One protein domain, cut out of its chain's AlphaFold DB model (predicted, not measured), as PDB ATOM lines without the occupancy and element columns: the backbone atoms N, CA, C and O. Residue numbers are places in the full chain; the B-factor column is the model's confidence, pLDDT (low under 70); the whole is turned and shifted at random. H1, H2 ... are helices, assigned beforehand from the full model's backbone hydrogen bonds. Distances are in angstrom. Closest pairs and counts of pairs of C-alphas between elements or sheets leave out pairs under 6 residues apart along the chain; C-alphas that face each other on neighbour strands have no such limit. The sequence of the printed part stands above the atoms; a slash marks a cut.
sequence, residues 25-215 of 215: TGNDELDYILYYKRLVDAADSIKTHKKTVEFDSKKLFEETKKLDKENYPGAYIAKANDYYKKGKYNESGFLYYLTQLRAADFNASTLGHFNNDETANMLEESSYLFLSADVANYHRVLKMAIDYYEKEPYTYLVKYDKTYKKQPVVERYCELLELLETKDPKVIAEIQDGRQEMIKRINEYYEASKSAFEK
ATOM      1  N   THR A  25      31.817 -11.105 -11.032       44.75
ATOM      2  CA  THR A  25      31.777 -12.455 -11.603       44.75
ATOM      3  C   THR A  25      31.713 -13.479 -10.465       44.75
ATOM      4  O   THR A  25      32.739 -13.715  -9.833       44.75
ATOM      5  N   GLY A  26      30.554 -14.104 -10.204       52.09
ATOM      6  CA  GLY A  26      30.430 -15.264  -9.294       52.09
ATOM      7  C   GLY A  26      29.472 -15.095  -8.102       52.09
ATOM      8  O   GLY A  26      28.649 -14.187  -8.076       52.09
ATOM      9  N   ASN A  27      29.579 -15.999  -7.113       52.25
ATOM     10  CA  ASN A  27      28.693 -16.098  -5.932       52.25
ATOM     11  C   ASN A  27      28.648 -14.829  -5.059       52.25
ATOM     12  O   ASN A  27      27.648 -14.596  -4.381       52.25
ATOM     13  N   ASP A  28      29.689 -13.997  -5.107       57.84
ATOM     14  CA  ASP A  28      29.765 -12.755  -4.336       57.84
ATOM     15  C   ASP A  28      28.674 -11.745  -4.759       57.84
ATOM     16  O   ASP A  28      28.175 -10.997  -3.920       57.84
ATOM     17  N   GLU A  29      28.221 -11.762  -6.025       62.81
ATOM     18  CA  GLU A  29      27.157 -10.873  -6.534       62.81
ATOM     19  C   GLU A  29      25.824 -11.085  -5.799       62.81
ATOM     20  O   GLU A  29      25.157 -10.122  -5.406       62.81
ATOM     21  N   LEU A  30      25.451 -12.346  -5.569       66.19
ATOM     22  CA  LEU A  30      24.189 -12.685  -4.918       66.19
ATOM     23  C   LEU A  30      24.198 -12.243  -3.451       66.19
ATOM     24  O   LEU A  30      23.211 -11.677  -2.981       66.19
ATOM     25  N   ASP A  31      25.311 -12.444  -2.745       69.12
ATOM     26  CA  ASP A  31      25.445 -12.031  -1.349       69.12
ATOM     27  C   ASP A  31      25.338 -10.508  -1.210       69.12
ATOM     28  O   ASP A  31      24.571 -10.029  -0.368       69.12
ATOM     29  N   TYR A  32      26.007  -9.736  -2.078       70.62
ATOM     30  CA  TYR A  32      25.879  -8.273  -2.106       70.62
ATOM     31  C   TYR A  32      24.443  -7.818  -2.380       70.62
ATOM     32  O   TYR A  32      23.903  -7.010  -1.621       70.62
ATOM     33  N   ILE A  33      23.776  -8.360  -3.402       77.50
ATOM     34  CA  ILE A  33      22.385  -7.999  -3.714       77.50
ATOM     35  C   ILE A  33      21.450  -8.353  -2.547       77.50
ATOM     36  O   ILE A  33      20.575  -7.562  -2.182       77.50
ATOM     37  N   LEU A  34      21.651  -9.508  -1.906       79.12
ATOM     38  CA  LEU A  34      20.883  -9.913  -0.729       79.12
ATOM     39  C   LEU A  34      21.108  -8.968   0.462       79.12
ATOM     40  O   LEU A  34      20.150  -8.701   1.194       79.12
ATOM     41  N   TYR A  35      22.313  -8.416   0.650       79.06
ATOM     42  CA  TYR A  35      22.555  -7.377   1.660       79.06
ATOM     43  C   TYR A  35      21.720  -6.120   1.397       79.06
ATOM     44  O   TYR A  35      21.037  -5.649   2.309       79.06
ATOM     45  N   TYR A  36      21.704  -5.614   0.162       83.06
ATOM     46  CA  TYR A  36      20.896  -4.442  -0.191       83.06
ATOM     47  C   TYR A  36      19.388  -4.707  -0.075       83.06
ATOM     48  O   TYR A  36      18.655  -3.840   0.392       83.06
ATOM     49  N   LYS A  37      18.901  -5.908  -0.412       84.06
ATOM     50  CA  LYS A  37      17.485  -6.258  -0.192       84.06
ATOM     51  C   LYS A  37      17.117  -6.249   1.295       84.06
ATOM     52  O   LYS A  37      16.142  -5.606   1.670       84.06
ATOM     53  N   ARG A  38      17.941  -6.862   2.157       84.38
ATOM     54  CA  ARG A  38      17.737  -6.827   3.622       84.38
ATOM     55  C   ARG A  38      17.747  -5.398   4.172       84.38
ATOM     56  O   ARG A  38      16.986  -5.087   5.085       84.38
ATOM     57  N   LEU A  39      18.598  -4.536   3.618       88.62
ATOM     58  CA  LEU A  39      18.652  -3.117   3.957       88.62
ATOM     59  C   LEU A  39      17.347  -2.391   3.602       88.62
ATOM     60  O   LEU A  39      16.831  -1.636   4.428       88.62
ATOM     61  N   VAL A  40      16.807  -2.628   2.401       89.62
ATOM     62  CA  VAL A  40      15.517  -2.067   1.960       89.62
ATOM     63  C   VAL A  40      14.393  -2.522   2.885       89.62
ATOM     64  O   VAL A  40      13.656  -1.674   3.388       89.62
ATOM     65  N   ASP A  41      14.324  -3.819   3.186       87.19
ATOM     66  CA  ASP A  41      13.311  -4.386   4.082       87.19
ATOM     67  C   ASP A  41      13.387  -3.760   5.487       87.19
ATOM     68  O   ASP A  41      12.368  -3.394   6.082       87.19
ATOM     69  N   ALA A  42      14.602  -3.580   6.018       85.50
ATOM     70  CA  ALA A  42      14.813  -2.924   7.303       85.50
ATOM     71  C   ALA A  42      14.367  -1.452   7.277       85.50
ATOM     72  O   ALA A  42      13.680  -0.997   8.196       85.50
ATOM     73  N   ALA A  43      14.717  -0.715   6.222       87.25
ATOM     74  CA  ALA A  43      14.351   0.686   6.049       87.25
ATOM     75  C   ALA A  43      12.825   0.880   5.920       87.25
ATOM     76  O   ALA A  43      12.241   1.748   6.575       87.25
ATOM     77  N   ASP A  44      12.153   0.030   5.140       86.06
ATOM     78  CA  ASP A  44      10.699   0.083   4.945       86.06
ATOM     79  C   ASP A  44       9.930  -0.340   6.207       86.06
ATOM     80  O   ASP A  44       8.873   0.223   6.519       86.06
ATOM     81  N   SER A  45      10.484  -1.268   6.993       80.69
ATOM     82  CA  SER A  45       9.932  -1.641   8.297       80.69
ATOM     83  C   SER A  45       9.932  -0.459   9.270       80.69
ATOM     84  O   SER A  45       8.926  -0.203   9.936       80.69
ATOM     85  N   ILE A  46      11.016   0.318   9.320       72.62
ATOM     86  CA  ILE A  46      11.122   1.509  10.178       72.62
ATOM     87  C   ILE A  46      10.058   2.544   9.810       72.62
ATOM     88  O   ILE A  46       9.329   3.021  10.685       72.62
ATOM     89  N   LYS A  47       9.923   2.822   8.508       72.62
ATOM     90  CA  LYS A  47       8.918   3.744   7.967       72.62
ATOM     91  C   LYS A  47       7.499   3.310   8.335       72.62
ATOM     92  O   LYS A  47       6.716   4.111   8.843       72.62
ATOM     93  N   THR A  48       7.183   2.034   8.121       71.94
ATOM     94  CA  THR A  48       5.841   1.473   8.349       71.94
ATOM     95  C   THR A  48       5.444   1.508   9.822       71.94
ATOM     96  O   THR A  48       4.317   1.868  10.156       71.94
ATOM     97  N   HIS A  49       6.375   1.191  10.723       66.56
ATOM     98  CA  HIS A  49       6.088   1.127  12.156       66.56
ATOM     99  C   HIS A  49       6.228   2.477  12.876       66.56
ATOM    100  O   HIS A  49       6.019   2.522  14.088       66.56
ATOM    101  N   LYS A  50       6.605   3.558  12.167       60.16
ATOM    102  CA  LYS A  50       6.947   4.878  12.741       60.16
ATOM    103  C   LYS A  50       7.871   4.780  13.960       60.16
ATOM    104  O   LYS A  50       7.814   5.607  14.869       60.16
ATOM    105  N   LYS A  51       8.701   3.737  14.012       57.53
ATOM    106  CA  LYS A  51       9.646   3.552  15.106       57.53
ATOM    107  C   LYS A  51      10.816   4.460  14.809       57.53
ATOM    108  O   LYS A  51      11.580   4.186  13.891       57.53
ATOM    109  N   THR A  52      10.986   5.521  15.587       58.81
ATOM    110  CA  THR A  52      12.281   6.192  15.623       58.81
ATOM    111  C   THR A  52      13.296   5.141  16.050       58.81
ATOM    112  O   THR A  52      13.202   4.604  17.152       58.81
ATOM    113  N   VAL A  53      14.227   4.784  15.163       61.91
ATOM    114  CA  VAL A  53      15.327   3.898  15.547       61.91
ATOM    115  C   VAL A  53      16.257   4.712  16.427       61.91
ATOM    116  O   VAL A  53      17.145   5.433  15.959       61.91
ATOM    117  N   GLU A  54      15.980   4.666  17.722       67.06
ATOM    118  CA  GLU A  54      16.894   5.145  18.739       67.06
ATOM    119  C   GLU A  54      18.180   4.327  18.647       67.06
ATOM    120  O   GLU A  54      18.159   3.101  18.551       67.06
ATOM    121  N   PHE A  55      19.308   5.025  18.630       74.62
ATOM    122  CA  PHE A  55      20.620   4.416  18.783       74.62
ATOM    123  C   PHE A  55      21.280   5.073  19.992       74.62
ATOM    124  O   PHE A  55      21.033   6.243  20.299       74.62
ATOM    125  N   ASP A  56      22.103   4.301  20.695       83.50
ATOM    126  CA  ASP A  56      22.827   4.759  21.877       83.50
ATOM    127  C   ASP A  56      23.951   5.712  21.447       83.50
ATOM    128  O   ASP A  56      25.078   5.301  21.161       83.50
ATOM    129  N   SER A  57      23.620   7.003  21.356       84.88
ATOM    130  CA  SER A  57      24.548   8.053  20.930       84.88
ATOM    131  C   SER A  57      25.751   8.172  21.861       84.88
ATOM    132  O   SER A  57      26.853   8.455  21.399       84.88
ATOM    133  N   LYS A  58      25.580   7.892  23.159       89.56
ATOM    134  CA  LYS A  58      26.675   7.926  24.127       89.56
ATOM    135  C   LYS A  58      27.700   6.844  23.809       89.56
ATOM    136  O   LYS A  58      28.879   7.155  23.638       89.56
ATOM    137  N   LYS A  59      27.254   5.593  23.677       91.38
ATOM    138  CA  LYS A  59      28.140   4.483  23.311       91.38
ATOM    139  C   LYS A  59      28.767   4.695  21.937       91.38
ATOM    140  O   LYS A  59      29.959   4.443  21.770       91.38
ATOM    141  N   LEU A  60      27.987   5.185  20.972       92.56
ATOM    142  CA  LEU A  60      28.486   5.514  19.641       92.56
ATOM    143  C   LEU A  60      29.656   6.496  19.729       92.56
ATOM    144  O   LEU A  60      30.729   6.185  19.229       92.56
ATOM    145  N   PHE A  61      29.490   7.616  20.433       91.88
ATOM    146  CA  PHE A  61      30.538   8.626  20.585       91.88
ATOM    147  C   PHE A  61      31.767   8.101  21.331       91.88
ATOM    148  O   PHE A  61      32.895   8.406  20.945       91.88
ATOM    149  N   GLU A  62      31.584   7.280  22.367       90.94
ATOM    150  CA  GLU A  62      32.700   6.626  23.059       90.94
ATOM    151  C   GLU A  62      33.502   5.701  22.132       90.94
ATOM    152  O   GLU A  62      34.731   5.651  22.224       90.94
ATOM    153  N   GLU A  63      32.832   4.969  21.236       91.56
ATOM    154  CA  GLU A  63      33.494   4.153  20.218       91.56
ATOM    155  C   GLU A  63      34.165   5.032  19.151       91.56
ATOM    156  O   GLU A  63      35.324   4.794  18.818       91.56
ATOM    157  N   THR A  64      33.503   6.095  18.689       91.88
ATOM    158  CA  THR A  64      34.032   7.038  17.693       91.88
ATOM    159  C   THR A  64      35.334   7.694  18.144       91.88
ATOM    160  O   THR A  64      36.285   7.737  17.371       91.88
ATOM    161  N   LYS A  65      35.444   8.128  19.408       89.00
ATOM    162  CA  LYS A  65      36.682   8.729  19.951       89.00
ATOM    163  C   LYS A  65      37.890   7.794  19.907       89.00
ATOM    164  O   LYS A  65      39.029   8.258  19.910       89.00
ATOM    165  N   LYS A  66      37.679   6.475  19.917       88.56
ATOM    166  CA  LYS A  66      38.778   5.497  19.883       88.56
ATOM    167  C   LYS A  66      39.388   5.391  18.484       88.56
ATOM    168  O   LYS A  66      40.601   5.235  18.380       88.56
ATOM    169  N   LEU A  67      38.572   5.588  17.446       89.69
ATOM    170  CA  LEU A  67      38.974   5.501  16.039       89.69
ATOM    171  C   LEU A  67      39.978   6.597  15.642       89.69
ATOM    172  O   LEU A  67      40.769   6.413  14.722       89.69
ATOM    173  N   ASP A  68      40.007   7.721  16.368       81.25
ATOM    174  CA  ASP A  68      40.968   8.815  16.151       81.25
ATOM    175  C   ASP A  68      42.433   8.417  16.342       81.25
ATOM    176  O   ASP A  68      43.334   9.130  15.903       81.25
ATOM    177  N   LYS A  69      42.692   7.305  17.029       78.62
ATOM    178  CA  LYS A  69      44.048   6.828  17.319       78.62
ATOM    179  C   LYS A  69      44.526   5.764  16.328       78.62
ATOM    180  O   LYS A  69      45.645   5.279  16.477       78.62
ATOM    181  N   GLU A  70      43.688   5.400  15.363       77.38
ATOM    182  CA  GLU A  70      43.912   4.309  14.414       77.38
ATOM    183  C   GLU A  70      44.276   4.845  13.011       77.38
ATOM    184  O   GLU A  70      44.775   5.963  12.870       77.38
ATOM    185  N   ASN A  71      44.066   4.039  11.962       81.44
ATOM    186  CA  ASN A  71      44.301   4.401  10.562       81.44
ATOM    187  C   ASN A  71      43.301   5.478  10.097       81.44
ATOM    188  O   ASN A  71      42.183   5.159   9.702       81.44
ATOM    189  N   TYR A  72      43.667   6.754  10.175       81.94
ATOM    190  CA  TYR A  72      42.758   7.872   9.918       81.94
ATOM    191  C   TYR A  72      42.678   8.256   8.423       81.94
ATOM    192  O   TYR A  72      43.729   8.429   7.808       81.94
ATOM    193  N   PRO A  73      41.483   8.481   7.827       87.81
ATOM    194  CA  PRO A  73      40.137   8.245   8.360       87.81
ATOM    195  C   PRO A  73      39.602   6.816   8.101       87.81
ATOM    196  O   PRO A  73      38.464   6.523   8.456       87.81
ATOM    197  N   GLY A  74      40.389   5.904   7.515       90.31
ATOM    198  CA  GLY A  74      39.945   4.552   7.124       90.31
ATOM    199  C   GLY A  74      39.337   3.686   8.243       90.31
ATOM    200  O   GLY A  74      38.428   2.898   7.990       90.31
ATOM    201  N   ALA A  75      39.756   3.866   9.498       92.31
ATOM    202  CA  ALA A  75      39.189   3.180  10.662       92.31
ATOM    203  C   ALA A  75      37.688   3.473  10.844       92.31
ATOM    204  O   ALA A  75      36.927   2.615  11.295       92.31
ATOM    205  N   TYR A  76      37.238   4.662  10.432       94.44
ATOM    206  CA  TYR A  76      35.831   5.048  10.472       94.44
ATOM    207  C   TYR A  76      35.004   4.286   9.434       94.44
ATOM    208  O   TYR A  76      33.927   3.796   9.774       94.44
ATOM    209  N   ILE A  77      35.532   4.092   8.219       94.94
ATOM    210  CA  ILE A  77      34.906   3.258   7.179       94.94
ATOM    211  C   ILE A  77      34.815   1.800   7.630       94.94
ATOM    212  O   ILE A  77      33.748   1.190   7.544       94.94
ATOM    213  N   ALA A  78      35.900   1.246   8.178       94.25
ATOM    214  CA  ALA A  78      35.904  -0.126   8.681       94.25
ATOM    215  C   ALA A  78      34.839  -0.332   9.772       94.25
ATOM    216  O   ALA A  78      34.091  -1.314   9.750       94.25
ATOM    217  N   LYS A  79      34.719   0.624  10.700       95.69
ATOM    218  CA  LYS A  79      33.723   0.570  11.769       95.69
ATOM    219  C   LYS A  79      32.293   0.807  11.269       95.69
ATOM    220  O   LYS A  79      31.374   0.153  11.758       95.69
ATOM    221  N   ALA A  80      32.099   1.686  10.287       95.81
ATOM    222  CA  ALA A  80      30.810   1.859   9.620       95.81
ATOM    223  C   ALA A  80      30.356   0.544   8.965       95.81
ATOM    224  O   ALA A  80      29.235   0.103   9.199       95.81
ATOM    225  N   ASN A  81      31.253  -0.153   8.259       93.44
ATOM    226  CA  ASN A  81      30.966  -1.461   7.665       93.44
ATOM    227  C   ASN A  81      30.644  -2.541   8.718       93.44
ATOM    228  O   ASN A  81      29.731  -3.343   8.530       93.44
ATOM    229  N   ASP A  82      31.345  -2.553   9.857       94.31
ATOM    230  CA  ASP A  82      31.013  -3.443  10.982       94.31
ATOM    231  C   ASP A  82      29.582  -3.207  11.496       94.31
ATOM    232  O   ASP A  82      28.824  -4.154  11.715       94.31
ATOM    233  N   TYR A  83      29.180  -1.943  11.649       93.88
ATOM    234  CA  TYR A  83      27.811  -1.602  12.032       93.88
ATOM    235  C   TYR A  83      26.787  -1.966  10.965       93.88
ATOM    236  O   TYR A  83      25.756  -2.552  11.303       93.88
ATOM    237  N   TYR A  84      27.089  -1.703   9.697       90.69
ATOM    238  CA  TYR A  84      26.255  -2.095   8.569       90.69
ATOM    239  C   TYR A  84      25.956  -3.601   8.585       90.69
ATOM    240  O   TYR A  84      24.794  -4.008   8.610       90.69
ATOM    241  N   LYS A  85      26.997  -4.437   8.695       88.44
ATOM    242  CA  LYS A  85      26.875  -5.905   8.756       88.44
ATOM    243  C   LYS A  85      26.071  -6.399   9.964       88.44
ATOM    244  O   LYS A  85      25.475  -7.470   9.907       88.44
ATOM    245  N   LYS A  86      26.029  -5.620  11.049       89.56
ATOM    246  CA  LYS A  86      25.259  -5.903  12.273       89.56
ATOM    247  C   LYS A  86      23.833  -5.335  12.252       89.56
ATOM    248  O   LYS A  86      23.148  -5.415  13.269       89.56
ATOM    249  N   GLY A  87      23.394  -4.733  11.145       87.69
ATOM    250  CA  GLY A  87      22.077  -4.098  11.034       87.69
ATOM    251  C   GLY A  87      21.948  -2.768  11.788       87.69
ATOM    252  O   GLY A  87      20.844  -2.267  11.987       87.69
ATOM    253  N   LYS A  88      23.069  -2.182  12.226       90.44
ATOM    254  CA  LYS A  88      23.135  -0.899  12.941       90.44
ATOM    255  C   LYS A  88      23.283   0.258  11.960       90.44
ATOM    256  O   LYS A  88      24.307   0.936  11.891       90.44
ATOM    257  N   TYR A  89      22.271   0.428  11.121       91.19
ATOM    258  CA  TYR A  89      22.361   1.283   9.940       91.19
ATOM    259  C   TYR A  89      22.441   2.783  10.259       91.19
ATOM    260  O   TYR A  89      23.104   3.517   9.532       91.19
ATOM    261  N   ASN A  90      21.851   3.245  11.368       92.50
ATOM    262  CA  ASN A  90      22.003   4.638  11.808       92.50
ATOM    263  C   ASN A  90      23.437   4.938  12.253       92.50
ATOM    264  O   ASN A  90      24.004   5.952  11.854       92.50
ATOM    265  N   GLU A  91      24.037   4.055  13.052       94.75
ATOM    266  CA  GLU A  91      25.423   4.192  13.496       94.75
ATOM    267  C   GLU A  91      26.401   4.078  12.323       94.75
ATOM    268  O   GLU A  91      27.378   4.827  12.258       94.75
ATOM    269  N   SER A  92      26.110   3.185  11.372       95.06
ATOM    270  CA  SER A  92      26.834   3.091  10.103       95.06
ATOM    271  C   SER A  92      26.763   4.402   9.320       95.06
ATOM    272  O   SER A  92      27.802   4.940   8.945       95.06
ATOM    273  N   GLY A  93      25.560   4.948   9.114       94.81
ATOM    274  CA  GLY A  93      25.361   6.208   8.394       94.81
ATOM    275  C   GLY A  93      26.049   7.389   9.075       94.81
ATOM    276  O   GLY A  93      26.720   8.177   8.414       94.81
ATOM    277  N   PHE A  94      25.969   7.477  10.406       95.88
ATOM    278  CA  PHE A  94      26.695   8.488  11.180       95.88
ATOM    279  C   PHE A  94      28.203   8.419  10.929       95.88
ATOM    280  O   PHE A  94      28.815   9.437  10.607       95.88
ATOM    281  N   LEU A  95      28.806   7.231  11.060       96.19
ATOM    282  CA  LEU A  95      30.244   7.071  10.852       96.19
ATOM    283  C   LEU A  95      30.641   7.320   9.399       96.19
ATOM    284  O   LEU A  95      31.696   7.906   9.168       96.19
ATOM    285  N   TYR A  96      29.808   6.935   8.431       95.94
ATOM    286  CA  TYR A  96      30.048   7.225   7.022       95.94
ATOM    287  C   TYR A  96      30.129   8.741   6.770       95.94
ATOM    288  O   TYR A  96      31.173   9.217   6.325       95.94
ATOM    289  N   TYR A  97      29.104   9.524   7.137       94.94
ATOM    290  CA  TYR A  97      29.134  10.983   6.934       94.94
ATOM    291  C   TYR A  97      30.248  11.663   7.725       94.94
ATOM    292  O   TYR A  97      30.918  12.559   7.209       94.94
ATOM    293  N   LEU A  98      30.503  11.207   8.955       94.31
ATOM    294  CA  LEU A  98      31.627  11.698   9.745       94.31
ATOM    295  C   LEU A  98      32.964  11.428   9.038       94.31
ATOM    296  O   LEU A  98      33.830  12.301   9.033       94.31
ATOM    297  N   THR A  99      33.130  10.258   8.412       93.88
ATOM    298  CA  THR A  99      34.320   9.945   7.606       93.88
ATOM    299  C   THR A  99      34.444  10.904   6.434       93.88
ATOM    300  O   THR A  99      35.530  11.420   6.214       93.88
ATOM    301  N   GLN A 100      33.363  11.179   5.702       92.38
ATOM    302  CA  GLN A 100      33.436  12.052   4.529       92.38
ATOM    303  C   GLN A 100      33.870  13.478   4.893       92.38
ATOM    304  O   GLN A 100      34.749  14.040   4.241       92.38
ATOM    305  N   LEU A 101      33.325  14.035   5.980       91.62
ATOM    306  CA  LEU A 101      33.761  15.327   6.519       91.62
ATOM    307  C   LEU A 101      35.252  15.304   6.885       91.62
ATOM    308  O   LEU A 101      36.019  16.191   6.520       91.62
ATOM    309  N   ARG A 102      35.683  14.244   7.570       90.81
ATOM    310  CA  ARG A 102      37.066  14.049   8.020       90.81
ATOM    311  C   ARG A 102      38.058  13.818   6.886       90.81
ATOM    312  O   ARG A 102      39.193  14.275   6.984       90.81
ATOM    313  N   ALA A 103      37.640  13.119   5.839       90.56
ATOM    314  CA  ALA A 103      38.417  12.867   4.637       90.56
ATOM    315  C   ALA A 103      38.590  14.146   3.819       90.56
ATOM    316  O   ALA A 103      39.706  14.451   3.417       90.56
ATOM    317  N   ALA A 104      37.521  14.925   3.632       89.69
ATOM    318  CA  ALA A 104      37.600  16.216   2.952       89.69
ATOM    319  C   ALA A 104      38.567  17.169   3.674       89.69
ATOM    320  O   ALA A 104      39.419  17.785   3.041       89.69
ATOM    321  N   ASP A 105      38.483  17.228   5.003       88.94
ATOM    322  CA  ASP A 105      39.380  18.019   5.849       88.94
ATOM    323  C   ASP A 105      40.838  17.550   5.738       88.94
ATOM    324  O   ASP A 105      41.749  18.346   5.518       88.94
ATOM    325  N   PHE A 106      41.059  16.233   5.812       89.00
ATOM    326  CA  PHE A 106      42.383  15.640   5.662       89.00
ATOM    327  C   PHE A 106      42.991  15.924   4.286       89.00
ATOM    328  O   PHE A 106      44.150  16.322   4.216       89.00
ATOM    329  N   ASN A 107      42.200  15.805   3.221       89.75
ATOM    330  CA  ASN A 107      42.620  16.055   1.842       89.75
ATOM    331  C   ASN A 107      42.895  17.533   1.557       89.75
ATOM    332  O   ASN A 107      43.702  17.847   0.686       89.75
ATOM    333  N   ALA A 108      42.204  18.435   2.256       87.75
ATOM    334  CA  ALA A 108      42.456  19.870   2.190       87.75
ATOM    335  C   ALA A 108      43.652  20.294   3.064       87.75
ATOM    336  O   ALA A 108      44.210  21.374   2.873       87.75
ATOM    337  N   SER A 109      44.065  19.451   4.015       83.31
ATOM    338  CA  SER A 109      45.283  19.650   4.797       83.31
ATOM    339  C   SER A 109      46.534  19.224   4.017       83.31
ATOM    340  O   SER A 109      46.476  18.430   3.084       83.31
ATOM    341  N   THR A 110      47.710  19.690   4.438       78.94
ATOM    342  CA  THR A 110      49.001  19.235   3.888       78.94
ATOM    343  C   THR A 110      49.469  17.891   4.469       78.94
ATOM    344  O   THR A 110      50.560  17.430   4.138       78.94
ATOM    345  N   LEU A 111      48.674  17.266   5.348       78.56
ATOM    346  CA  LEU A 111      49.067  16.086   6.126       78.56
ATOM    347  C   LEU A 111      48.854  14.759   5.392       78.56
ATOM    348  O   LEU A 111      49.388  13.738   5.830       78.56
ATOM    349  N   GLY A 112      48.102  14.749   4.294       83.75
ATOM    350  CA  GLY A 112      47.961  13.560   3.471       83.75
ATOM    351  C   GLY A 112      46.780  13.603   2.522       83.75
ATOM    352  O   GLY A 112      46.247  14.659   2.192       83.75
ATOM    353  N   HIS A 113      46.414  12.418   2.048       86.81
ATOM    354  CA  HIS A 113      45.345  12.226   1.087       86.81
ATOM    355  C   HIS A 113      44.639  10.894   1.349       86.81
ATOM    356  O   HIS A 113      45.276   9.892   1.674       86.81
ATOM    357  N   PHE A 114      43.323  10.892   1.200       87.81
ATOM    358  CA  PHE A 114      42.429   9.762   1.368       87.81
ATOM    359  C   PHE A 114      41.467   9.709   0.186       87.81
ATOM    360  O   PHE A 114      40.793  10.692  -0.122       87.81
ATOM    361  N   ASN A 115      41.378   8.535  -0.431       85.94
ATOM    362  CA  ASN A 115      40.398   8.233  -1.463       85.94
ATOM    363  C   ASN A 115      39.442   7.165  -0.950       85.94
ATOM    364  O   ASN A 115      39.857   6.251  -0.238       85.94
ATOM    365  N   ASN A 116      38.174   7.287  -1.334       82.00
ATOM    366  CA  ASN A 116      37.177   6.268  -1.045       82.00
ATOM    367  C   ASN A 116      37.561   4.960  -1.749       82.00
ATOM    368  O   ASN A 116      37.889   4.952  -2.937       82.00
ATOM    369  N   ASP A 117      37.516   3.863  -0.999       84.19
ATOM    370  CA  ASP A 117      37.600   2.513  -1.537       84.19
ATOM    371  C   ASP A 117      36.199   1.983  -1.891       84.19
ATOM    372  O   ASP A 117      35.176   2.655  -1.719       84.19
ATOM    373  N   GLU A 118      36.138   0.749  -2.385       83.62
ATOM    374  CA  GLU A 118      34.877   0.086  -2.723       83.62
ATOM    375  C   GLU A 118      33.916  -0.010  -1.528       83.62
ATOM    376  O   GLU A 118      32.705   0.139  -1.687       83.62
ATOM    377  N   THR A 119      34.448  -0.189  -0.314       86.50
ATOM    378  CA  THR A 119      33.628  -0.264   0.903       86.50
ATOM    379  C   THR A 119      32.996   1.086   1.218       86.50
ATOM    380  O   THR A 119      31.818   1.143   1.570       86.50
ATOM    381  N   ALA A 120      33.743   2.181   1.081       87.62
ATOM    382  CA  ALA A 120      33.216   3.527   1.257       87.62
ATOM    383  C   ALA A 120      32.107   3.838   0.237       87.62
ATOM    384  O   ALA A 120      31.073   4.377   0.629       87.62
ATOM    385  N   ASN A 121      32.271   3.430  -1.025       85.38
ATOM    386  CA  ASN A 121      31.245   3.612  -2.061       85.38
ATOM    387  C   ASN A 121      29.981   2.780  -1.772       85.38
ATOM    388  O   ASN A 121      28.865   3.291  -1.851       85.38
ATOM    389  N   MET A 122      30.133   1.519  -1.355       86.50
ATOM    390  CA  MET A 122      29.005   0.681  -0.921       86.50
ATOM    391  C   MET A 122      28.267   1.305   0.277       86.50
ATOM    392  O   MET A 122      27.034   1.301   0.337       86.50
ATOM    393  N   LEU A 123      29.003   1.854   1.248       90.81
ATOM    394  CA  LEU A 123      28.423   2.510   2.421       90.81
ATOM    395  C   LEU A 123      27.708   3.818   2.080       90.81
ATOM    396  O   LEU A 123      26.729   4.132   2.754       90.81
ATOM    397  N   GLU A 124      28.150   4.554   1.062       89.69
ATOM    398  CA  GLU A 124      27.450   5.737   0.549       89.69
ATOM    399  C   GLU A 124      26.044   5.372   0.079       89.69
ATOM    400  O   GLU A 124      25.045   5.883   0.596       89.69
ATOM    401  N   GLU A 125      25.970   4.410  -0.839       87.38
ATOM    402  CA  GLU A 125      24.715   3.914  -1.392       87.38
ATOM    403  C   GLU A 125      23.822   3.316  -0.306       87.38
ATOM    404  O   GLU A 125      22.626   3.601  -0.250       87.38
ATOM    405  N   SER A 126      24.406   2.518   0.590       89.81
ATOM    406  CA  SER A 126      23.682   1.880   1.688       89.81
ATOM    407  C   SER A 126      23.128   2.907   2.681       89.81
ATOM    408  O   SER A 126      21.975   2.817   3.109       89.81
ATOM    409  N   SER A 127      23.927   3.917   3.035       92.50
ATOM    410  CA  SER A 127      23.502   4.987   3.941       92.50
ATOM    411  C   SER A 127      22.361   5.783   3.323       92.50
ATOM    412  O   SER A 127      21.347   6.001   3.986       92.50
ATOM    413  N   TYR A 128      22.475   6.148   2.043       90.69
ATOM    414  CA  TYR A 128      21.395   6.821   1.335       90.69
ATOM    415  C   TYR A 128      20.130   5.958   1.279       90.69
ATOM    416  O   TYR A 128      19.066   6.431   1.672       90.69
ATOM    417  N   LEU A 129      20.222   4.695   0.848       90.31
ATOM    418  CA  LEU A 129      19.067   3.807   0.662       90.31
ATOM    419  C   LEU A 129      18.271   3.601   1.958       90.31
ATOM    420  O   LEU A 129      17.035   3.559   1.942       90.31
ATOM    421  N   PHE A 130      18.986   3.495   3.077       91.75
ATOM    422  CA  PHE A 130      18.392   3.336   4.395       91.75
ATOM    423  C   PHE A 130      17.813   4.644   4.938       91.75
ATOM    424  O   PHE A 130      16.642   4.697   5.309       91.75
ATOM    425  N   LEU A 131      18.618   5.709   4.985       91.69
ATOM    426  CA  LEU A 131      18.224   6.962   5.626       91.69
ATOM    427  C   LEU A 131      17.138   7.691   4.834       91.69
ATOM    428  O   LEU A 131      16.229   8.260   5.432       91.69
ATOM    429  N   SER A 132      17.166   7.617   3.501       90.56
ATOM    430  CA  SER A 132      16.142   8.231   2.648       90.56
ATOM    431  C   SER A 132      14.740   7.659   2.866       90.56
ATOM    432  O   SER A 132      13.777   8.324   2.508       90.56
ATOM    433  N   ALA A 133      14.566   6.487   3.491       90.06
ATOM    434  CA  ALA A 133      13.233   5.966   3.819       90.06
ATOM    435  C   ALA A 133      12.472   6.845   4.834       90.06
ATOM    436  O   ALA A 133      11.239   6.884   4.811       90.06
ATOM    437  N   ASP A 134      13.202   7.572   5.687       88.19
ATOM    438  CA  ASP A 134      12.676   8.527   6.662       88.19
ATOM    439  C   ASP A 134      13.564   9.784   6.690       88.19
ATOM    440  O   ASP A 134      14.607   9.829   7.341       88.19
ATOM    441  N   VAL A 135      13.116  10.839   6.003       87.88
ATOM    442  CA  VAL A 135      13.830  12.122   5.893       87.88
ATOM    443  C   VAL A 135      14.125  12.748   7.261       87.88
ATOM    444  O   VAL A 135      15.178  13.361   7.433       87.88
ATOM    445  N   ALA A 136      13.255  12.564   8.261       87.62
ATOM    446  CA  ALA A 136      13.508  13.080   9.604       87.62
ATOM    447  C   ALA A 136      14.656  12.318  10.286       87.62
ATOM    448  O   ALA A 136      15.504  12.921  10.951       87.62
ATOM    449  N   ASN A 137      14.722  10.999  10.086       88.56
ATOM    450  CA  ASN A 137      15.848  10.193  10.540       88.56
ATOM    451  C   ASN A 137      17.145  10.556   9.802       88.56
ATOM    452  O   ASN A 137      18.182  10.706  10.449       88.56
ATOM    453  N   TYR A 138      17.080  10.759   8.483       91.00
ATOM    454  CA  TYR A 138      18.223  11.201   7.686       91.00
ATOM    455  C   TYR A 138      18.784  12.525   8.214       91.00
ATOM    456  O   TYR A 138      19.959  12.596   8.577       91.00
ATOM    457  N   HIS A 139      17.923  13.535   8.367       91.38
ATOM    458  CA  HIS A 139      18.288  14.824   8.949       91.38
ATOM    459  C   HIS A 139      18.984  14.649  10.306       91.38
ATOM    460  O   HIS A 139      20.059  15.197  10.539       91.38
ATOM    461  N   ARG A 140      18.405  13.841  11.203       91.31
ATOM    462  CA  ARG A 140      18.959  13.597  12.542       91.31
ATOM    463  C   ARG A 140      20.358  12.974  12.498       91.31
ATOM    464  O   ARG A 140      21.234  13.420  13.237       91.31
ATOM    465  N   VAL A 141      20.569  11.950  11.668       93.50
ATOM    466  CA  VAL A 141      21.864  11.258  11.548       93.50
ATOM    467  C   VAL A 141      22.922  12.177  10.940       93.50
ATOM    468  O   VAL A 141      24.020  12.276  11.489       93.50
ATOM    469  N   LEU A 142      22.582  12.892   9.863       93.81
ATOM    470  CA  LEU A 142      23.490  13.837   9.216       93.81
ATOM    471  C   LEU A 142      23.865  14.984  10.160       93.81
ATOM    472  O   LEU A 142      25.047  15.274  10.339       93.81
ATOM    473  N   LYS A 143      22.873  15.575  10.839       93.56
ATOM    474  CA  LYS A 143      23.100  16.628  11.831       93.56
ATOM    475  C   LYS A 143      24.051  16.168  12.922       93.56
ATOM    476  O   LYS A 143      24.954  16.895  13.302       93.56
ATOM    477  N   MET A 144      23.850  14.961  13.435       93.19
ATOM    478  CA  MET A 144      24.707  14.427  14.482       93.19
ATOM    479  C   MET A 144      26.156  14.254  14.006       93.19
ATOM    480  O   MET A 144      27.069  14.544  14.774       93.19
ATOM    481  N   ALA A 145      26.378  13.807  12.765       94.44
ATOM    482  CA  ALA A 145      27.720  13.698  12.190       94.44
ATOM    483  C   ALA A 145      28.400  15.069  12.065       94.44
ATOM    484  O   ALA A 145      29.552  15.209  12.477       94.44
ATOM    485  N   ILE A 146      27.671  16.078  11.574       93.00
ATOM    486  CA  ILE A 146      28.149  17.464  11.461       93.00
ATOM    487  C   ILE A 146      28.450  18.042  12.850       93.00
ATOM    488  O   ILE A 146      29.575  18.458  13.108       93.00
ATOM    489  N   ASP A 147      27.497  17.979  13.782       92.31
ATOM    490  CA  ASP A 147      27.663  18.488  15.146       92.31
ATOM    491  C   ASP A 147      28.866  17.835  15.849       92.31
ATOM    492  O   ASP A 147      29.605  18.505  16.572       92.31
ATOM    493  N   TYR A 148      29.060  16.525  15.662       91.75
ATOM    494  CA  TYR A 148      30.199  15.806  16.227       91.75
ATOM    495  C   TYR A 148      31.512  16.262  15.583       91.75
ATOM    496  O   TYR A 148      32.475  16.549  16.296       91.75
ATOM    497  N   TYR A 149      31.547  16.355  14.249       90.31
ATOM    498  CA  TYR A 149      32.695  16.863  13.502       90.31
ATOM    499  C   TYR A 149      33.095  18.259  13.982       90.31
ATOM    500  O   TYR A 149      34.278  18.498  14.201       90.31
ATOM    501  N   GLU A 150      32.142  19.170  14.186       88.69
ATOM    502  CA  GLU A 150      32.416  20.552  14.580       88.69
ATOM    503  C   GLU A 150      32.899  20.662  16.030       88.69
ATOM    504  O   GLU A 150      33.908  21.325  16.293       88.69
ATOM    505  N   LYS A 151      32.224  19.978  16.965       87.38
ATOM    506  CA  LYS A 151      32.464  20.120  18.411       87.38
ATOM    507  C   LYS A 151      33.691  19.369  18.908       87.38
ATOM    508  O   LYS A 151      34.390  19.869  19.788       87.38
ATOM    509  N   GLU A 152      33.948  18.168  18.399       80.38
ATOM    510  CA  GLU A 152      35.004  17.331  18.965       80.38
ATOM    511  C   GLU A 152      36.389  17.759  18.438       80.38
ATOM    512  O   GLU A 152      36.567  18.001  17.233       80.38
ATOM    513  N   PRO A 153      37.384  17.911  19.332       66.25
ATOM    514  CA  PRO A 153      38.728  18.308  18.949       66.25
ATOM    515  C   PRO A 153      39.414  17.192  18.159       66.25
ATOM    516  O   PRO A 153      39.374  16.018  18.520       66.25
ATOM    517  N   TYR A 154      40.090  17.581  17.082       69.94
ATOM    518  CA  TYR A 154      40.800  16.669  16.193       69.94
ATOM    519  C   TYR A 154      42.094  16.168  16.827       69.94
ATOM    520  O   TYR A 154      43.162  16.747  16.636       69.94
ATOM    521  N   THR A 155      42.028  15.075  17.584       67.44
ATOM    522  CA  THR A 155      43.233  14.564  18.245       67.44
ATOM    523  C   THR A 155      44.258  14.007  17.263       67.44
ATOM    524  O   THR A 155      45.446  14.054  17.567       67.44
ATOM    525  N   TYR A 156      43.835  13.506  16.095       74.50
ATOM    526  CA  TYR A 156      44.761  12.980  15.089       74.50
ATOM    527  C   TYR A 156      45.567  14.102  14.418       74.50
ATOM    528  O   TYR A 156      46.779  14.159  14.590       74.50
ATOM    529  N   LEU A 157      44.927  15.041  13.711       76.12
ATOM    530  CA  LEU A 157      45.658  16.053  12.931       76.12
ATOM    531  C   LEU A 157      46.460  17.017  13.813       76.12
ATOM    532  O   LEU A 157      47.617  17.286  13.507       76.12
ATOM    533  N   VAL A 158      45.927  17.420  14.972       77.81
ATOM    534  CA  VAL A 158      46.653  18.283  15.926       77.81
ATOM    535  C   VAL A 158      47.892  17.590  16.512       77.81
ATOM    536  O   VAL A 158      48.869  18.253  16.866       77.81
ATOM    537  N   LYS A 159      47.892  16.252  16.609       81.38
ATOM    538  CA  LYS A 159      49.070  15.487  17.047       81.38
ATOM    539  C   LYS A 159      50.216  15.585  16.036       81.38
ATOM    540  O   LYS A 159      51.370  15.604  16.463       81.38
ATOM    541  N   TYR A 160      49.915  15.632  14.736       81.31
ATOM    542  CA  TYR A 160      50.920  15.693  13.667       81.31
ATOM    543  C   TYR A 160      51.291  17.129  13.272       81.31
ATOM    544  O   TYR A 160      52.448  17.379  12.947       81.31
ATOM    545  N   ASP A 161      50.362  18.079  13.383       82.06
ATOM    546  CA  ASP A 161      50.604  19.507  13.182       82.06
ATOM    547  C   ASP A 161      49.886  20.338  14.255       82.06
ATOM    548  O   ASP A 161      48.666  20.480  14.265       82.06
ATOM    549  N   LYS A 162      50.665  20.947  15.154       82.44
ATOM    550  CA  LYS A 162      50.139  21.782  16.248       82.44
ATOM    551  C   LYS A 162      49.514  23.096  15.769       82.44
ATOM    552  O   LYS A 162      48.824  23.747  16.549       82.44
ATOM    553  N   THR A 163      49.791  23.510  14.534       83.94
ATOM    554  CA  THR A 163      49.239  24.726  13.921       83.94
ATOM    555  C   THR A 163      47.961  24.460  13.131       83.94
ATOM    556  O   THR A 163      47.313  25.409  12.680       83.94
ATOM    557  N   TYR A 164      47.577  23.185  13.013       83.62
ATOM    558  CA  TYR A 164      46.411  22.741  12.273       83.62
ATOM    559  C   TYR A 164      45.130  23.453  12.726       83.62
ATOM    560  O   TYR A 164      44.835  23.594  13.917       83.62
ATOM    561  N   LYS A 165      44.332  23.852  11.734       83.44
ATOM    562  CA  LYS A 165      42.974  24.372  11.889       83.44
ATOM    563  C   LYS A 165      42.046  23.583  10.971       83.44
ATOM    564  O   LYS A 165      42.421  23.301   9.830       83.44
ATOM    565  N   LYS A 166      40.843  23.271  11.468       84.69
ATOM    566  CA  LYS A 166      39.789  22.613  10.682       84.69
ATOM    567  C   LYS A 166      39.532  23.387   9.397       84.69
ATOM    568  O   LYS A 166      39.376  24.610   9.438       84.69
ATOM    569  N   GLN A 167      39.504  22.669   8.282       84.19
ATOM    570  CA  GLN A 167      39.172  23.243   6.986       84.19
ATOM    571  C   GLN A 167      37.648  23.452   6.875       84.19
ATOM    572  O   GLN A 167      36.886  22.691   7.475       84.19
ATOM    573  N   PRO A 168      37.168  24.462   6.129       80.75
ATOM    574  CA  PRO A 168      35.738  24.737   5.959       80.75
ATOM    575  C   PRO A 168      35.087  23.741   4.978       80.75
ATOM    576  O   PRO A 168      34.635  24.104   3.902       80.75
ATOM    577  N   VAL A 169      35.067  22.454   5.326       80.69
ATOM    578  CA  VAL A 169      34.622  21.364   4.430       80.69
ATOM    579  C   VAL A 169      33.186  20.900   4.682       80.69
ATOM    580  O   VAL A 169      32.703  19.970   4.038       80.69
ATOM    581  N   VAL A 170      32.493  21.535   5.629       82.38
ATOM    582  CA  VAL A 170      31.124  21.170   6.026       82.38
ATOM    583  C   VAL A 170      30.062  21.670   5.048       82.38
ATOM    584  O   VAL A 170      28.957  21.141   5.061       82.38
ATOM    585  N   GLU A 171      30.386  22.642   4.187       81.00
ATOM    586  CA  GLU A 171      29.423  23.401   3.368       81.00
ATOM    587  C   GLU A 171      28.446  22.494   2.608       81.00
ATOM    588  O   GLU A 171      27.237  22.599   2.802       81.00
ATOM    589  N   ARG A 172      28.954  21.509   1.853       80.50
ATOM    590  CA  ARG A 172      28.121  20.555   1.094       80.50
ATOM    591  C   ARG A 172      27.134  19.780   1.976       80.50
ATOM    592  O   ARG A 172      26.001  19.522   1.572       80.50
ATOM    593  N   TYR A 173      27.567  19.359   3.162       84.31
ATOM    594  CA  TYR A 173      26.734  18.571   4.074       84.31
ATOM    595  C   TYR A 173      25.768  19.447   4.873       84.31
ATOM    596  O   TYR A 173      24.669  18.991   5.182       84.31
ATOM    597  N   CYS A 174      26.130  20.701   5.149       85.12
ATOM    598  CA  CYS A 174      25.219  21.697   5.701       85.12
ATOM    599  C   CYS A 174      24.103  22.041   4.706       85.12
ATOM    600  O   CYS A 174      22.942  22.042   5.099       85.12
ATOM    601  N   GLU A 175      24.412  22.217   3.418       86.31
ATOM    602  CA  GLU A 175      23.394  22.425   2.376       86.31
ATOM    603  C   GLU A 175      22.417  21.244   2.289       86.31
ATOM    604  O   GLU A 175      21.199  21.431   2.247       86.31
ATOM    605  N   LEU A 176      22.930  20.007   2.308       85.19
ATOM    606  CA  LEU A 176      22.080  18.816   2.363       85.19
ATOM    607  C   LEU A 176      21.224  18.796   3.638       85.19
ATOM    608  O   LEU A 176      20.042  18.461   3.576       85.19
ATOM    609  N   LEU A 177      21.794  19.161   4.786       89.06
ATOM    610  CA  LEU A 177      21.059  19.213   6.044       89.06
ATOM    611  C   LEU A 177      19.910  20.229   5.992       89.06
ATOM    612  O   LEU A 177      18.788  19.884   6.355       89.06
ATOM    613  N   GLU A 178      20.165  21.435   5.483       87.69
ATOM    614  CA  GLU A 178      19.154  22.481   5.300       87.69
ATOM    615  C   GLU A 178      18.020  22.016   4.382       87.69
ATOM    616  O   GLU A 178      16.840  22.213   4.685       87.69
ATOM    617  N   LEU A 179      18.355  21.337   3.279       86.00
ATOM    618  CA  LEU A 179      17.363  20.753   2.376       86.00
ATOM    619  C   LEU A 179      16.453  19.763   3.112       86.00
ATOM    620  O   LEU A 179      15.229  19.845   2.977       86.00
ATOM    621  N   LEU A 180      17.029  18.877   3.929       86.75
ATOM    622  CA  LEU A 180      16.275  17.919   4.741       86.75
ATOM    623  C   LEU A 180      15.423  18.611   5.828       86.75
ATOM    624  O   LEU A 180      14.357  18.104   6.180       86.75
ATOM    625  N   GLU A 181      15.853  19.769   6.340       86.94
ATOM    626  CA  GLU A 181      15.140  20.547   7.361       86.94
ATOM    627  C   GLU A 181      13.916  21.294   6.809       86.94
ATOM    628  O   GLU A 181      12.905  21.417   7.505       86.94
ATOM    629  N   THR A 182      13.964  21.748   5.549       80.62
ATOM    630  CA  THR A 182      12.897  22.570   4.939       80.62
ATOM    631  C   THR A 182      11.516  21.915   4.940       80.62
ATOM    632  O   THR A 182      10.502  22.613   4.871       80.62
ATOM    633  N   LYS A 183      11.465  20.576   4.985       76.38
ATOM    634  CA  LYS A 183      10.253  19.769   4.778       76.38
ATOM    635  C   LYS A 183       9.511  20.121   3.481       76.38
ATOM    636  O   LYS A 183       8.311  19.862   3.381       76.38
ATOM    637  N   ASP A 184      10.202  20.703   2.496       84.25
ATOM    638  CA  ASP A 184       9.618  21.010   1.193       84.25
ATOM    639  C   ASP A 184       9.170  19.690   0.535       84.25
ATOM    640  O   ASP A 184      10.000  18.795   0.326       84.25
ATOM    641  N   PRO A 185       7.874  19.535   0.194       85.88
ATOM    642  CA  PRO A 185       7.366  18.318  -0.427       85.88
ATOM    643  C   PRO A 185       8.116  17.915  -1.701       85.88
ATOM    644  O   PRO A 185       8.209  16.724  -1.984       85.88
ATOM    645  N   LYS A 186       8.668  18.874  -2.457       86.06
ATOM    646  CA  LYS A 186       9.458  18.587  -3.665       86.06
ATOM    647  C   LYS A 186      10.798  17.955  -3.327       86.06
ATOM    648  O   LYS A 186      11.159  16.961  -3.940       86.06
ATOM    649  N   VAL A 187      11.493  18.482  -2.321       83.81
ATOM    650  CA  VAL A 187      12.767  17.926  -1.838       83.81
ATOM    651  C   VAL A 187      12.561  16.504  -1.325       83.81
ATOM    652  O   VAL A 187      13.316  15.595  -1.665       83.81
ATOM    653  N   ILE A 188      11.501  16.294  -0.541       85.06
ATOM    654  CA  ILE A 188      11.152  14.968  -0.028       85.06
ATOM    655  C   ILE A 188      10.845  14.014  -1.187       85.06
ATOM    656  O   ILE A 188      11.351  12.893  -1.177       85.06
ATOM    657  N   ALA A 189      10.054  14.443  -2.175       86.50
ATOM    658  CA  ALA A 189       9.739  13.635  -3.350       86.50
ATOM    659  C   ALA A 189      11.003  13.250  -4.132       86.50
ATOM    660  O   ALA A 189      11.205  12.071  -4.380       86.50
ATOM    661  N   GLU A 190      11.903  14.198  -4.407       84.38
ATOM    662  CA  GLU A 190      13.163  13.937  -5.120       84.38
ATOM    663  C   GLU A 190      14.047  12.910  -4.384       84.38
ATOM    664  O   GLU A 190      14.621  12.012  -5.001       84.38
ATOM    665  N   ILE A 191      14.117  12.981  -3.049       86.56
ATOM    666  CA  ILE A 191      14.834  11.987  -2.234       86.56
ATOM    667  C   ILE A 191      14.158  10.611  -2.312       86.56
ATOM    668  O   ILE A 191      14.847   9.596  -2.412       86.56
ATOM    669  N   GLN A 192      12.825  10.549  -2.252       87.62
ATOM    670  CA  GLN A 192      12.113   9.277  -2.386       87.62
ATOM    671  C   GLN A 192      12.276   8.686  -3.789       87.62
ATOM    672  O   GLN A 192      12.464   7.478  -3.905       87.62
ATOM    673  N   ASP A 193      12.237   9.510  -4.834       87.44
ATOM    674  CA  ASP A 193      12.363   9.076  -6.224       87.44
ATOM    675  C   ASP A 193      13.747   8.473  -6.485       87.44
ATOM    676  O   ASP A 193      13.838   7.365  -7.015       87.44
ATOM    677  N   GLY A 194      14.818   9.127  -6.015       85.00
ATOM    678  CA  GLY A 194      16.173   8.573  -6.099       85.00
ATOM    679  C   GLY A 194      16.308   7.237  -5.361       85.00
ATOM    680  O   GLY A 194      16.896   6.285  -5.881       85.00
ATOM    681  N   ARG A 195      15.678   7.103  -4.187       88.44
ATOM    682  CA  ARG A 195      15.605   5.824  -3.465       88.44
ATOM    683  C   ARG A 195      14.882   4.749  -4.280       88.44
ATOM    684  O   ARG A 195      15.372   3.625  -4.371       88.44
ATOM    685  N   GLN A 196      13.722   5.064  -4.862       89.69
ATOM    686  CA  GLN A 196      12.954   4.106  -5.665       89.69
ATOM    687  C   GLN A 196      13.711   3.676  -6.922       89.69
ATOM    688  O   GLN A 196      13.664   2.503  -7.290       89.69
ATOM    689  N   GLU A 197      14.455   4.586  -7.549       87.12
ATOM    690  CA  GLU A 197      15.313   4.251  -8.681       87.12
ATOM    691  C   GLU A 197      16.399   3.240  -8.285       87.12
ATOM    692  O   GLU A 197      16.601   2.247  -8.987       87.12
ATOM    693  N   MET A 198      17.048   3.426  -7.131       86.44
ATOM    694  CA  MET A 198      18.022   2.455  -6.618       86.44
ATOM    695  C   MET A 198      17.385   1.098  -6.310       86.44
ATOM    696  O   MET A 198      17.933   0.069  -6.701       86.44
ATOM    697  N   ILE A 199      16.212   1.072  -5.665       88.69
ATOM    698  CA  ILE A 199      15.473  -0.174  -5.381       88.69
ATOM    699  C   ILE A 199      15.136  -0.911  -6.674       88.69
ATOM    700  O   ILE A 199      15.300  -2.129  -6.758       88.69
ATOM    701  N   LYS A 200      14.681  -0.178  -7.695       87.06
ATOM    702  CA  LYS A 200      14.381  -0.741  -9.010       87.06
ATOM    703  C   LYS A 200      15.618  -1.414  -9.602       87.06
ATOM    704  O   LYS A 200      15.531  -2.582  -9.965       87.06
ATOM    705  N   ARG A 201      16.765  -0.724  -9.614       83.06
ATOM    706  CA  ARG A 201      18.035  -1.287 -10.099       83.06
ATOM    707  C   ARG A 201      18.431  -2.540  -9.313       83.06
ATOM    708  O   ARG A 201      18.711  -3.563  -9.923       83.06
ATOM    709  N   ILE A 202      18.381  -2.505  -7.977       83.94
ATOM    710  CA  ILE A 202      18.687  -3.665  -7.114       83.94
ATOM    711  C   ILE A 202      17.816  -4.876  -7.480       83.94
ATOM    712  O   ILE A 202      18.316  -5.997  -7.557       83.94
ATOM    713  N   ASN A 203      16.519  -4.667  -7.720       84.75
ATOM    714  CA  ASN A 203      15.610  -5.746  -8.109       84.75
ATOM    715  C   ASN A 203      15.886  -6.265  -9.527       84.75
ATOM    716  O   ASN A 203      15.859  -7.473  -9.732       84.75
ATOM    717  N   GLU A 204      16.183  -5.388 -10.488       83.38
ATOM    718  CA  GLU A 204      16.570  -5.792 -11.847       83.38
ATOM    719  C   GLU A 204      17.833  -6.666 -11.834       83.38
ATOM    720  O   GLU A 204      17.848  -7.728 -12.459       83.38
ATOM    721  N   TYR A 205      18.855  -6.272 -11.065       77.44
ATOM    722  CA  TYR A 205      20.057  -7.083 -10.865       77.44
ATOM    723  C   TYR A 205      19.738  -8.417 -10.190       77.44
ATOM    724  O   TYR A 205      20.193  -9.455 -10.655       77.44
ATOM    725  N   TYR A 206      18.911  -8.418  -9.141       81.25
ATOM    726  CA  TYR A 206      18.524  -9.648  -8.450       81.25
ATOM    727  C   TYR A 206      17.886 -10.681  -9.390       81.25
ATOM    728  O   TYR A 206      18.275 -11.850  -9.374       81.25
ATOM    729  N   GLU A 207      16.937 -10.262 -10.230       81.81
ATOM    730  CA  GLU A 207      16.271 -11.159 -11.183       81.81
ATOM    731  C   GLU A 207      17.228 -11.650 -12.286       81.81
ATOM    732  O   GLU A 207      17.187 -12.822 -12.682       81.81
ATOM    733  N   ALA A 208      18.134 -10.784 -12.753       77.38
ATOM    734  CA  ALA A 208      19.161 -11.151 -13.726       77.38
ATOM    735  C   ALA A 208      20.162 -12.174 -13.157       77.38
ATOM    736  O   ALA A 208      20.487 -13.153 -13.830       77.38
ATOM    737  N   SER A 209      20.608 -11.999 -11.911       72.94
ATOM    738  CA  SER A 209      21.512 -12.945 -11.253       72.94
ATOM    739  C   SER A 209      20.802 -14.265 -10.945       72.94
ATOM    740  O   SER A 209      21.349 -15.326 -11.226       72.94
ATOM    741  N   LYS A 210      19.551 -14.242 -10.463       70.62
ATOM    742  CA  LYS A 210      18.769 -15.462 -10.187       70.62
ATOM    743  C   LYS A 210      18.646 -16.374 -11.414       70.62
ATOM    744  O   LYS A 210      18.881 -17.577 -11.325       70.62
ATOM    745  N   SER A 211      18.345 -15.793 -12.574       61.44
ATOM    746  CA  SER A 211      18.204 -16.527 -13.839       61.44
ATOM    747  C   SER A 211      19.527 -17.062 -14.415       61.44
ATOM    748  O   SER A 211      19.503 -17.936 -15.285       61.44
ATOM    749  N   ALA A 212      20.676 -16.588 -13.919       58.84
ATOM    750  CA  ALA A 212      22.001 -17.100 -14.268       58.84
ATOM    751  C   ALA A 212      22.430 -18.322 -13.428       58.84
ATOM    752  O   ALA A 212      23.265 -19.092 -13.891       58.84
ATOM    753  N   PHE A 213      21.851 -18.517 -12.236       52.56
ATOM    754  CA  PHE A 213      22.149 -19.649 -11.340       52.56
ATOM    755  C   PHE A 213      21.166 -20.825 -11.466       52.56
ATOM    756  O   PHE A 213      21.478 -21.930 -11.038       52.56
ATOM    757  N   GLU A 214      19.984 -20.608 -12.051       51.69
ATOM    758  CA  GLU A 214      18.989 -21.661 -12.324       51.69
ATOM    759  C   GLU A 214      19.227 -22.402 -13.666       51.69
ATOM    760  O   GLU A 214      18.365 -23.163 -14.110       51.69
ATOM    761  N   LYS A 215      20.382 -22.199 -14.318       43.31
ATOM    762  CA  LYS A 215      20.829 -22.929 -15.522       43.31
ATOM    763  C   LYS A 215      22.000 -23.849 -15.210       43.31
ATOM    764  O   LYS A 215      22.018 -24.952 -15.796       43.31
TER     765      LYS A 215
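What this domain is: This is residues 25 to 215 of the 215 residues of an uncharacterized protein of Soonwooa buanensis (UniProt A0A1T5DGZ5). Crossed helices form a body with H4 and H5 in its middle: H3 packs on both, H6 packs on H4, and H8 on H6. The long helices H1 and H9 run opposite ways along one end of the longest axis, and short H7 with its loop lies at the other end. The printed part has 191 residues, with nine named helices, H1 to H9 in chain order, and no named strand; its class is all helix. It is compact, with a radius of gyration of the C-alphas of 17.8 A, and only just elongated, spanning 61 by 40 by 28 A.

How they stand to each other: The longest helix, H9 (residues 185 to 213), touches H1 (residues 28 to 49) with residues 199 to 209 alone; the closest C-alphas, of Ile 33 and Tyr 206, are 6.3 A apart. They run opposite ways at a tilt of 38 degrees, only just steep. The hub is H5 (residues 118 to 131), which only just touches H9, with 3 pairs of C-alphas within 8 A, the closest those of Leu 129 and Arg 195 at 5.8 A. Residues 36 to 43 of H1 touch H5 at a shallow tilt of 23 degrees, the same way, closest at the C-alphas of Ala 43 and Phe 130, 5.1 A. H5 also touches H4 (residues 89 to 108), closest at C-alphas 93 and 127, 5.0 A, and H3 (residues 74 to 85), closest at C-alphas 77 and 120, 6.2 A. H3 and H4 form a hairpin with a shallow tilt of 16 degrees; C-alphas 80 and 92 come closest, 4.2 A. H2 (residues 57 to 67) forms a hairpin with H3, only just touching it with 3 pairs within 8 A, closest at C-alphas 67 and 75, 5.9 A. H2, H3 and H4 are an up and down bundle, each running against the one before. H6 (residues 135 to 151) touches H4 at a steep tilt of 44 degrees, closest at C-alphas 98 and 145, 5.0 A. H8 (residues 171 to 181) touches H6, closest at C-alphas 139 and 180, 5.6 A. H8 and H9 only just touch, with 3 pairs within 8 A, the closest C-alphas 179 and 187 at 6.8 A, and only at the corner. H7 (residues 155 to 160) touches no helix. Every O i to N i+4 pair is within hydrogen-bond range in H1 and H3 to H9; in H2, 5 of 7 are.

Where its parts are: H1 begins at C-alpha 28 (29.765, -12.755, -4.336) and H9 ends at C-alpha 213 (22.149, -19.649, -11.340). From first to last C-alpha, H9 measures 42.2 A, H1 32.0 A and H4 28.4 A.

The domain as a whole: The farthest C-alphas, of Thr 163 and Lys 215, are 62.8 A apart. The printed part has no cut and no long link. Mean pLDDT of the printed part is 83.7; residues 25 to 31, 49 to 54, 153 to 155 and 211 to 215 include its 21 residues under 70.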